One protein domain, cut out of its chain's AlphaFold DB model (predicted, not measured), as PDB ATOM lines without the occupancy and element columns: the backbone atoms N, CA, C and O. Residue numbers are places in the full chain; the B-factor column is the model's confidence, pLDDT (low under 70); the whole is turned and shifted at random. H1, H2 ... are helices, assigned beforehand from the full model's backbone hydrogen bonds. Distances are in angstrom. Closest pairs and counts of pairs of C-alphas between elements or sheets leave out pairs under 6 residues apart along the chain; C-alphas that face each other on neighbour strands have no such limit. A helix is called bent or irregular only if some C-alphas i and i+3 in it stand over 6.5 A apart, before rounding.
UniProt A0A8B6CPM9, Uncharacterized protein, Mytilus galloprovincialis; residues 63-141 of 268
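This is residues 63 to 141 of the 268 residues of an uncharacterized protein of Mytilus galloprovincialis (UniProt A0A8B6CPM9). Three longer helices, H2, H3 and H4, make a compact cluster with their centres in a triangle, and H2 is sharply kinked so that it folds back near residue 87. The short H5 packs on H3, and the short H1 is near the first part of H2. The printed part has 79 residues, all helix by class, with H1 to H5 in order and no named strand. It is compact, with a radius of gyration of the C-alphas of 11.4 A, and rounded, spanning 32 by 25 by 22 A.

Find C-alpha 63 at (110.452, 64.060, 68.052); there H1 begins, residues 63 to 66, 4.9 A long. H2, residues 71 to 94, starts at C-alpha 71, (107.401, 66.733, 51.811), and measures 25.0 A. It is irregular, with C-alphas 86 and 89 9.8 A apart, and has a kink of 124 degrees near residue 87. H3 is residues 97 to 106, 14.3 A; H4 is residues 117 to 130, 20.7 A. H5, residues 137 to 140, 5.4 A, ends at C-alpha 140, (106.375, 70.866, 63.173).

Look first at H1 and H2, close but not clearly touching, their closest C-alphas, Ile 65 and Ser 76, 5.7 A apart. H2 and H4 touch at Lys 81 and Leu 128, closest C-alphas 5.6 A, at a steep tilt of 49 degrees, opposite ways. H3 and H4 touch at Lys 97 and Asn 117, closest C-alphas 6.4 A, at a shallow tilt of 28 degrees, the same way. H3 and H5 touch, closest C-alphas Ala 106 and Tyr 139, 5.4 A. H1 is apart from H3 and H4. Every O i to N i+4 pair is within hydrogen-bond range in H3, 12 of 20 in H2 and 9 of 10 in H4; H1 and H5 are too short for such a pair.

The two C-alphas farthest apart, Ser 70 and Asn 114, are 32.7 A apart. The printed part has no cut and no long link. Its mean pLDDT is 88.3, and no printed residue is under 70.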
ATOM      1  N   LYS A  63     109.112  64.358  68.600       83.94
ATOM      2  CA  LYS A  63     110.452  64.060  68.052       83.94
ATOM      3  C   LYS A  63     110.433  63.147  66.816       83.94
ATOM      4  O   LYS A  63     111.216  63.346  65.894       83.94
ATOM      5  N   SER A  64     109.525  62.167  66.767       84.62
ATOM      6  CA  SER A  64     109.367  61.277  65.602       84.62
ATOM      7  C   SER A  64     108.690  61.943  64.394       84.62
ATOM      8  O   SER A  64     108.776  61.412  63.291       84.62
ATOM      9  N   ILE A  65     108.056  63.103  64.600       86.44
ATOM     10  CA  ILE A  65     107.494  63.973  63.552       86.44
ATOM     11  C   ILE A  65     108.557  64.991  63.095       86.44
ATOM     12  O   ILE A  65     108.663  65.325  61.914       86.44
ATOM     13  N   TYR A  66     109.410  65.448  64.016       86.50
ATOM     14  CA  TYR A  66     110.542  66.322  63.700       86.50
ATOM     15  C   TYR A  66     111.526  65.644  62.735       86.50
ATOM     16  O   TYR A  66     111.853  66.237  61.712       86.50
ATOM     17  N   GLY A  67     111.875  64.374  62.974       84.06
ATOM     18  CA  GLY A  67     112.721  63.564  62.080       84.06
ATOM     19  C   GLY A  67     112.058  63.024  60.799       84.06
ATOM     20  O   GLY A  67     112.646  62.177  60.132       84.06
ATOM     21  N   ASP A  68     110.836  63.446  60.463       86.00
ATOM     22  CA  ASP A  68     110.188  63.098  59.193       86.00
ATOM     23  C   ASP A  68     110.651  64.041  58.071       86.00
ATOM     24  O   ASP A  68     110.364  65.238  58.104       86.00
ATOM     25  N   ASN A  69     111.348  63.492  57.076       85.56
ATOM     26  CA  ASN A  69     111.875  64.237  55.929       85.56
ATOM     27  C   ASN A  69     110.945  64.199  54.698       85.56
ATOM     28  O   ASN A  69     111.340  64.654  53.627       85.56
ATOM     29  N   SER A  70     109.729  63.646  54.809       87.44
ATOM     30  CA  SER A  70     108.763  63.685  53.703       87.44
ATOM     31  C   SER A  70     108.211  65.098  53.480       87.44
ATOM     32  O   SER A  70     107.941  65.840  54.431       87.44
ATOM     33  N   GLN A  71     108.028  65.470  52.209       84.25
ATOM     34  CA  GLN A  71     107.401  66.733  51.811       84.25
ATOM     35  C   GLN A  71     106.047  66.889  52.527       84.25
ATOM     36  O   GLN A  71     105.285  65.931  52.640       84.25
ATOM     37  N   GLY A  72     105.788  68.072  53.093       84.00
ATOM     38  CA  GLY A  72     104.565  68.344  53.861       84.00
ATOM     39  C   GLY A  72     104.383  67.520  55.149       84.00
ATOM     40  O   GLY A  72     103.301  67.562  55.730       84.00
ATOM     41  N   LYS A  73     105.398  66.764  55.608       88.88
ATOM     42  CA  LYS A  73     105.300  65.812  56.737       88.88
ATOM     43  C   LYS A  73     104.200  64.748  56.528       88.88
ATOM     44  O   LYS A  73     103.585  64.278  57.488       88.88
ATOM     45  N   VAL A  74     103.932  64.356  55.274       89.56
ATOM     46  CA  VAL A  74     102.841  63.426  54.899       89.56
ATOM     47  C   VAL A  74     102.948  62.074  55.619       89.56
ATOM     48  O   VAL A  74     101.935  61.527  56.063       89.56
ATOM     49  N   SER A  75     104.162  61.556  55.833       87.31
ATOM     50  CA  SER A  75     104.360  60.299  56.575       87.31
ATOM     51  C   SER A  75     103.923  60.408  58.041       87.31
ATOM     52  O   SER A  75     103.423  59.438  58.615       87.31
ATOM     53  N   SER A  76     104.086  61.579  58.653       89.44
ATOM     54  CA  SER A  76     103.585  61.894  59.993       89.44
ATOM     55  C   SER A  76     102.083  62.149  60.006       89.44
ATOM     56  O   SER A  76     101.417  61.674  60.924       89.44
ATOM     57  N   HIS A  77     101.530  62.821  58.987       90.94
ATOM     58  CA  HIS A  77     100.082  63.004  58.845       90.94
ATOM     59  C   HIS A  77      99.353  61.653  58.826       90.94
ATOM     60  O   HIS A  77      98.453  61.423  59.632       90.94
ATOM     61  N   LEU A  78      99.786  60.722  57.968       89.44
ATOM     62  CA  LEU A  78      99.179  59.392  57.848       89.44
ATOM     63  C   LEU A  78      99.255  58.594  59.163       89.44
ATOM     64  O   LEU A  78      98.277  57.953  59.551       89.44
ATOM     65  N   LYS A  79     100.374  58.685  59.898       89.06
ATOM     66  CA  LYS A  79     100.525  58.064  61.229       89.06
ATOM     67  C   LYS A  79      99.605  58.700  62.276       89.06
ATOM     68  O   LYS A  79      98.968  57.973  63.033       89.06
ATOM     69  N   LEU A  80      99.508  60.032  62.315       89.25
ATOM     70  CA  LEU A  80      98.590  60.757  63.204       89.25
ATOM     71  C   LEU A  80      97.129  60.378  62.925       89.25
ATOM     72  O   LEU A  80      96.381  60.104  63.861       89.25
ATOM     73  N   LYS A  81      96.747  60.313  61.644       90.31
ATOM     74  CA  LYS A  81      95.393  59.977  61.194       90.31
ATOM     75  C   LYS A  81      95.017  58.527  61.516       90.31
ATOM     76  O   LYS A  81      93.956  58.299  62.091       90.31
ATOM     77  N   SER A  82      95.908  57.566  61.255       88.06
ATOM     78  CA  SER A  82      95.729  56.160  61.656       88.06
ATOM     79  C   SER A  82      95.573  56.009  63.173       88.06
ATOM     80  O   SER A  82      94.631  55.365  63.622       88.06
ATOM     81  N   LEU A  83      96.424  56.652  63.981       86.00
ATOM     82  CA  LEU A  83      96.332  56.557  65.442       86.00
ATOM     83  C   LEU A  83      95.059  57.209  66.006       86.00
ATOM     84  O   LEU A  83      94.465  56.672  66.946       86.00
ATOM     85  N   ALA A  84      94.623  58.336  65.433       87.19
ATOM     86  CA  ALA A  84      93.365  58.988  65.792       87.19
ATOM     87  C   ALA A  84      92.137  58.134  65.420       87.19
ATOM     88  O   ALA A  84      91.167  58.110  66.178       87.19
ATOM     89  N   PHE A  85      92.195  57.388  64.314       87.06
ATOM     90  CA  PHE A  85      91.151  56.438  63.930       87.06
ATOM     91  C   PHE A  85      91.122  55.211  64.860       87.06
ATOM     92  O   PHE A  85      90.093  54.931  65.469       87.06
ATOM     93  N   ASP A  86      92.260  54.535  65.049       83.31
ATOM     94  CA  ASP A  86      92.355  53.286  65.825       83.31
ATOM     95  C   ASP A  86      92.119  53.469  67.334       83.31
ATOM     96  O   ASP A  86      91.716  52.530  68.025       83.31
ATOM     97  N   SER A  87      92.451  54.643  67.885       81.00
ATOM     98  CA  SER A  87      92.541  54.837  69.343       81.00
ATOM     99  C   SER A  87      92.127  56.227  69.854       81.00
ATOM    100  O   SER A  87      92.173  56.487  71.065       81.00
ATOM    101  N   SER A  88      91.691  57.117  68.955       84.44
ATOM    102  CA  SER A  88      91.096  58.428  69.254       84.44
ATOM    103  C   SER A  88      91.883  59.226  70.306       84.44
ATOM    104  O   SER A  88      93.092  59.426  70.175       84.44
ATOM    105  N   LYS A  89      91.232  59.660  71.396       83.44
ATOM    106  CA  LYS A  89      91.835  60.464  72.474       83.44
ATOM    107  C   LYS A  89      93.048  59.791  73.134       83.44
ATOM    108  O   LYS A  89      93.883  60.479  73.723       83.44
ATOM    109  N   SER A  90      93.139  58.457  73.085       84.31
ATOM    110  CA  SER A  90      94.180  57.695  73.784       84.31
ATOM    111  C   SER A  90      95.516  57.640  73.035       84.31
ATOM    112  O   SER A  90      96.552  57.574  73.699       84.31
ATOM    113  N   ALA A  91      95.529  57.813  71.703       82.69
ATOM    114  CA  ALA A  91      96.751  58.042  70.915       82.69
ATOM    115  C   ALA A  91      97.612  59.159  71.527       82.69
ATOM    116  O   ALA A  91      98.815  59.025  71.756       82.69
ATOM    117  N   PHE A  92      96.937  60.253  71.876       84.81
ATOM    118  CA  PHE A  92      97.518  61.498  72.363       84.81
ATOM    119  C   PHE A  92      97.822  61.496  73.871       84.81
ATOM    120  O   PHE A  92      98.038  62.550  74.467       84.81
ATOM    121  N   SER A  93      97.843  60.323  74.512       85.50
ATOM    122  CA  SER A  93      98.206  60.168  75.930       85.50
ATOM    123  C   SER A  93      99.682  60.464  76.229       85.50
ATOM    124  O   SER A  93     100.004  60.842  77.351       85.50
ATOM    125  N   ASN A  94     100.561  60.327  75.232       85.94
ATOM    126  CA  ASN A  94     102.019  60.445  75.376       85.94
ATOM    127  C   ASN A  94     102.580  61.837  75.019       85.94
ATOM    128  O   ASN A  94     103.790  62.042  75.081       85.94
ATOM    129  N   PHE A  95     101.719  62.779  74.625       88.06
ATOM    130  CA  PHE A  95     102.099  64.135  74.222       88.06
ATOM    131  C   PHE A  95     101.950  65.110  75.395       88.06
ATOM    132  O   PHE A  95     100.953  65.078  76.122       88.06
ATOM    133  N   VAL A  96     102.915  66.014  75.564       90.81
ATOM    134  CA  VAL A  96     102.821  67.116  76.532       90.81
ATOM    135  C   VAL A  96     101.849  68.170  75.990       90.81
ATOM    136  O   VAL A  96     101.675  68.308  74.779       90.81
ATOM    137  N   LYS A  97     101.215  68.964  76.865       90.56
ATOM    138  CA  LYS A  97     100.259  70.013  76.454       90.56
ATOM    139  C   LYS A  97     100.828  70.966  75.389       90.56
ATOM    140  O   LYS A  97     100.112  71.322  74.458       90.56
ATOM    141  N   ASN A  98     102.111  71.322  75.476       90.25
ATOM    142  CA  ASN A  98     102.777  72.167  74.478       90.25
ATOM    143  C   ASN A  98     102.914  71.472  73.111       90.25
ATOM    144  O   ASN A  98     102.786  72.133  72.084       90.25
ATOM    145  N   ASP A  99     103.115  70.154  73.084       90.81
ATOM    146  CA  ASP A  99     103.192  69.373  71.844       90.81
ATOM    147  C   ASP A  99     101.820  69.300  71.161       90.81
ATOM    148  O   ASP A  99     101.714  69.440  69.943       90.81
ATOM    149  N   LEU A 100     100.757  69.134  71.958       91.88
ATOM    150  CA  LEU A 100      99.375  69.164  71.480       91.88
ATOM    151  C   LEU A 100      99.005  70.543  70.918       91.88
ATOM    152  O   LEU A 100      98.377  70.615  69.867       91.88
ATOM    153  N   LEU A 101      99.426  71.633  71.569       91.62
ATOM    154  CA  LEU A 101      99.215  72.990  71.055       91.62
ATOM    155  C   LEU A 101      99.991  73.233  69.749       91.62
ATOM    156  O   LEU A 101      99.404  73.745  68.799       91.62
ATOM    157  N   LYS A 102     101.257  72.794  69.642       91.00
ATOM    158  CA  LYS A 102     102.025  72.833  68.378       91.00
ATOM    159  C   LYS A 102     101.314  72.084  67.244       91.00
ATOM    160  O   LYS A 102     101.200  72.618  66.145       91.00
ATOM    161  N   LEU A 103     100.787  70.887  67.519       91.38
ATOM    162  CA  LEU A 103      99.968  70.137  66.560       91.38
ATOM    163  C   LEU A 103      98.697  70.907  66.176       91.38
ATOM    164  O   LEU A 103      98.395  71.017  64.994       91.38
ATOM    165  N   CYS A 104      97.982  71.501  67.134       91.88
ATOM    166  CA  CYS A 104      96.813  72.327  66.831       91.88
ATOM    167  C   CYS A 104      97.150  73.514  65.917       91.88
ATOM    168  O   CYS A 104      96.428  73.719  64.945       91.88
ATOM    169  N   HIS A 105      98.259  74.227  66.138       91.56
ATOM    170  CA  HIS A 105      98.708  75.289  65.225       91.56
ATOM    171  C   HIS A 105      99.032  74.757  63.817       91.56
ATOM    172  O   HIS A 105      98.589  75.347  62.834       91.56
ATOM    173  N   ALA A 106      99.707  73.607  63.707       91.81
ATOM    174  CA  ALA A 106      99.997  72.967  62.419       91.81
ATOM    175  C   ALA A 106      98.730  72.555  61.635       91.81
ATOM    176  O   ALA A 106      98.722  72.590  60.405       91.81
ATOM    177  N   TYR A 107      97.650  72.212  62.347       93.06
ATOM    178  CA  TYR A 107      96.319  71.914  61.797       93.06
ATOM    179  C   TYR A 107      95.361  73.126  61.774       93.06
ATOM    180  O   TYR A 107      94.152  72.942  61.655       93.06
ATOM    181  N   ALA A 108      95.875  74.358  61.893       90.38
ATOM    182  CA  ALA A 108      95.103  75.612  61.894       90.38
ATOM    183  C   ALA A 108      94.026  75.737  63.005       90.38
ATOM    184  O   ALA A 108      93.155  76.609  62.955       90.38
ATOM    185  N   ILE A 109      94.070  74.889  64.035       91.56
ATOM    186  CA  ILE A 109      93.046  74.799  65.078       91.56
ATOM    187  C   ILE A 109      93.286  75.862  66.155       91.56
ATOM    188  O   ILE A 109      94.159  75.717  67.013       91.56
ATOM    189  N   GLN A 110      92.446  76.895  66.181       88.19
ATOM    190  CA  GLN A 110      92.450  77.870  67.271       88.19
ATOM    191  C   GLN A 110      91.897  77.253  68.571       88.19
ATOM    192  O   GLN A 110      90.742  76.804  68.656       88.19
ATOM    193  N   ILE A 111      92.741  77.221  69.609       89.56
ATOM    194  CA  ILE A 111      92.399  76.765  70.960       89.56
ATOM    195  C   ILE A 111      93.078  77.676  71.990       89.56
ATOM    196  O   ILE A 111      94.285  77.893  71.931       89.56
ATOM    197  N   ALA A 112      92.311  78.175  72.962       87.50
ATOM    198  CA  ALA A 112      92.846  78.983  74.052       87.50
ATOM    199  C   ALA A 112      93.810  78.165  74.933       87.50
ATOM    200  O   ALA A 112      93.508  77.029  75.313       87.50
ATOM    201  N   SER A 113      94.952  78.755  75.297       84.19
ATOM    202  CA  SER A 113      96.045  78.099  76.035       84.19
ATOM    203  C   SER A 113      95.637  77.561  77.414       84.19
ATOM    204  O   SER A 113      96.230  76.599  77.904       84.19
ATOM    205  N   ASN A 114      94.583  78.107  78.023       86.69
ATOM    206  CA  ASN A 114      93.991  77.636  79.279       86.69
ATOM    207  C   ASN A 114      93.160  76.336  79.145       86.69
ATOM    208  O   ASN A 114      92.818  75.732  80.158       86.69
ATOM    209  N   SER A 115      92.883  75.854  77.927       90.94
ATOM    210  CA  SER A 115      92.038  74.673  77.679       90.94
ATOM    211  C   SER A 115      92.556  73.387  78.339       90.94
ATOM    212  O   SER A 115      93.764  73.178  78.491       90.94
ATOM    213  N   THR A 116      91.637  72.484  78.694       92.44
ATOM    214  CA  THR A 116      91.976  71.147  79.202       92.44
ATOM    215  C   THR A 116      92.537  70.256  78.092       92.44
ATOM    216  O   THR A 116      92.151  70.375  76.928       92.44
ATOM    217  N   ASN A 117      93.433  69.330  78.454       91.50
ATOM    218  CA  ASN A 117      94.097  68.442  77.492       91.50
ATOM    219  C   ASN A 117      93.102  67.646  76.641       91.50
ATOM    220  O   ASN A 117      93.340  67.447  75.456       91.50
ATOM    221  N   ASP A 118      91.975  67.219  77.207       89.81
ATOM    222  CA  ASP A 118      91.025  66.381  76.475       89.81
ATOM    223  C   ASP A 118      90.163  67.200  75.501       89.81
ATOM    224  O   ASP A 118      89.946  66.752  74.382       89.81
ATOM    225  N   LYS A 119      89.828  68.465  75.819       91.38
ATOM    226  CA  LYS A 119      89.236  69.402  74.838       91.38
ATOM    227  C   LYS A 119      90.182  69.686  73.662       91.38
ATOM    228  O   LYS A 119      89.718  69.870  72.537       91.38
ATOM    229  N   ILE A 120      91.497  69.714  73.909       93.31
ATOM    230  CA  ILE A 120      92.520  69.862  72.860       93.31
ATOM    231  C   ILE A 120      92.549  68.610  71.966       93.31
ATOM    232  O   ILE A 120      92.443  68.724  70.745       93.31
ATOM    233  N   LYS A 121      92.616  67.413  72.566       93.00
ATOM    234  CA  LYS A 121      92.613  66.131  71.839       93.00
ATOM    235  C   LYS A 121      91.340  65.912  71.025       93.00
ATOM    236  O   LYS A 121      91.432  65.400  69.917       93.00
ATOM    237  N   ASP A 122      90.179  66.303  71.545       91.00
ATOM    238  CA  ASP A 122      88.888  66.116  70.873       91.00
ATOM    239  C   ASP A 122      88.800  66.939  69.584       91.00
ATOM    240  O   ASP A 122      88.467  66.401  68.525       91.00
ATOM    241  N   LYS A 123      89.192  68.220  69.646       90.69
ATOM    242  CA  LYS A 123      89.327  69.065  68.453       90.69
ATOM    243  C   LYS A 123      90.347  68.486  67.465       90.69
ATOM    244  O   LYS A 123      90.060  68.431  66.272       90.69
ATOM    245  N   LEU A 124      91.500  68.017  67.954       91.81
ATOM    246  CA  LEU A 124      92.545  67.428  67.112       91.81
ATOM    247  C   LEU A 124      92.067  66.146  66.402       91.81
ATOM    248  O   LEU A 124      92.275  66.020  65.202       91.81
ATOM    249  N   CYS A 125      91.381  65.230  67.095       91.50
ATOM    250  CA  CYS A 125      90.828  64.002  66.500       91.50
ATOM    251  C   CYS A 125      89.769  64.301  65.428       91.50
ATOM    252  O   CYS A 125      89.754  63.658  64.378       91.50
ATOM    253  N   SER A 126      88.901  65.289  65.681       90.44
ATOM    254  CA  SER A 126      87.873  65.717  64.728       90.44
ATOM    255  C   SER A 126      88.504  66.237  63.429       90.44
ATOM    256  O   SER A 126      88.212  65.728  62.348       90.44
ATOM    257  N   VAL A 127      89.464  67.164  63.536       92.62
ATOM    258  CA  VAL A 127      90.156  67.747  62.372       92.62
ATOM    259  C   VAL A 127      91.064  66.734  61.666       92.62
ATOM    260  O   VAL A 127      91.097  66.709  60.442       92.62
ATOM    261  N   LEU A 128      91.744  65.835  62.389       91.81
ATOM    262  CA  LEU A 128      92.536  64.750  61.784       91.81
ATOM    263  C   LEU A 128      91.695  63.786  60.935       91.81
ATOM    264  O   LEU A 128      92.214  63.186  59.996       91.81
ATOM    265  N   SER A 129      90.411  63.629  61.256       87.94
ATOM    266  CA  SER A 129      89.514  62.750  60.503       87.94
ATOM    267  C   SER A 129      89.182  63.343  59.126       87.94
ATOM    268  O   SER A 129      89.249  62.631  58.120       87.94
ATOM    269  N   SER A 130      88.901  64.649  59.062       87.62
ATOM    270  CA  SER A 130      88.524  65.359  57.830       87.62
ATOM    271  C   SER A 130      89.705  65.898  57.012       87.62
ATOM    272  O   SER A 130      89.607  65.954  55.789       87.62
ATOM    273  N   ALA A 131      90.827  66.262  57.640       89.19
ATOM    274  CA  ALA A 131      91.997  66.800  56.946       89.19
ATOM    275  C   ALA A 131      92.638  65.770  55.999       89.19
ATOM    276  O   ALA A 131      92.810  64.608  56.366       89.19
ATOM    277  N   LEU A 132      93.017  66.203  54.793       86.81
ATOM    278  CA  LEU A 132      93.763  65.393  53.818       86.81
ATOM    279  C   LEU A 132      95.284  65.471  54.035       86.81
ATOM    280  O   LEU A 132      95.986  64.491  53.807       86.81
ATOM    281  N   GLU A 133      95.775  66.625  54.495       90.50
ATOM    282  CA  GLU A 133      97.197  66.940  54.680       90.50
ATOM    283  C   GLU A 133      97.410  67.775  55.964       90.50
ATOM    284  O   GLU A 133      96.487  67.948  56.767       90.50
ATOM    285  N   ILE A 134      98.630  68.271  56.206       90.56
ATOM    286  CA  ILE A 134      98.939  69.234  57.280       90.56
ATOM    287  C   ILE A 134      98.980  70.647  56.667       90.56
ATOM    288  O   ILE A 134      99.895  70.909  55.891       90.56
ATOM    289  N   PRO A 135      98.055  71.567  57.015       87.19
ATOM    290  CA  PRO A 135      98.024  72.925  56.460       87.19
ATOM    291  C   PRO A 135      99.299  73.745  56.692       87.19
ATOM    292  O   PRO A 135      99.739  74.459  55.796       87.19
ATOM    293  N   PHE A 136      99.900  73.651  57.883       87.81
ATOM    294  CA  PHE A 136     101.079  74.439  58.254       87.81
ATOM    295  C   PHE A 136     102.189  73.552  58.850       87.81
ATOM    296  O   PHE A 136     102.397  73.541  60.069       87.81
ATOM    297  N   PRO A 137     102.929  72.791  58.019       85.56
ATOM    298  CA  PRO A 137     103.949  71.850  58.494       85.56
ATOM    299  C   PRO A 137     105.154  72.541  59.153       85.56
ATOM    300  O   PRO A 137     105.873  71.904  59.918       85.56
ATOM    301  N   GLU A 138     105.355  73.843  58.924       84.94
ATOM    302  CA  GLU A 138     106.444  74.639  59.513       84.94
ATOM    303  C   GLU A 138     106.426  74.657  61.052       84.94
ATOM    304  O   GLU A 138     107.483  74.604  61.680       84.94
ATOM    305  N   TYR A 139     105.243  74.630  61.685       84.06
ATOM    306  CA  TYR A 139     105.112  74.533  63.150       84.06
ATOM    307  C   TYR A 139     105.577  73.175  63.719       84.06
ATOM    308  O   TYR A 139     105.674  73.010  64.940       84.06
ATOM    309  N   LEU A 140     105.864  72.200  62.847       84.00
ATOM    310  CA  LEU A 140     106.375  70.866  63.173       84.00
ATOM    311  C   LEU A 140     107.858  70.689  62.798       84.00
ATOM    312  O   LEU A 140     108.341  69.558  62.721       84.00
ATOM    313  N   ASN A 141     108.586  71.790  62.605       84.19
ATOM    314  CA  ASN A 141     110.045  71.800  62.575       84.19
ATOM    315  C   ASN A 141     110.611  72.102  63.976       84.19
ATOM    316  O   ASN A 141     109.953  72.722  64.816       84.19
TER     317      ASN A 141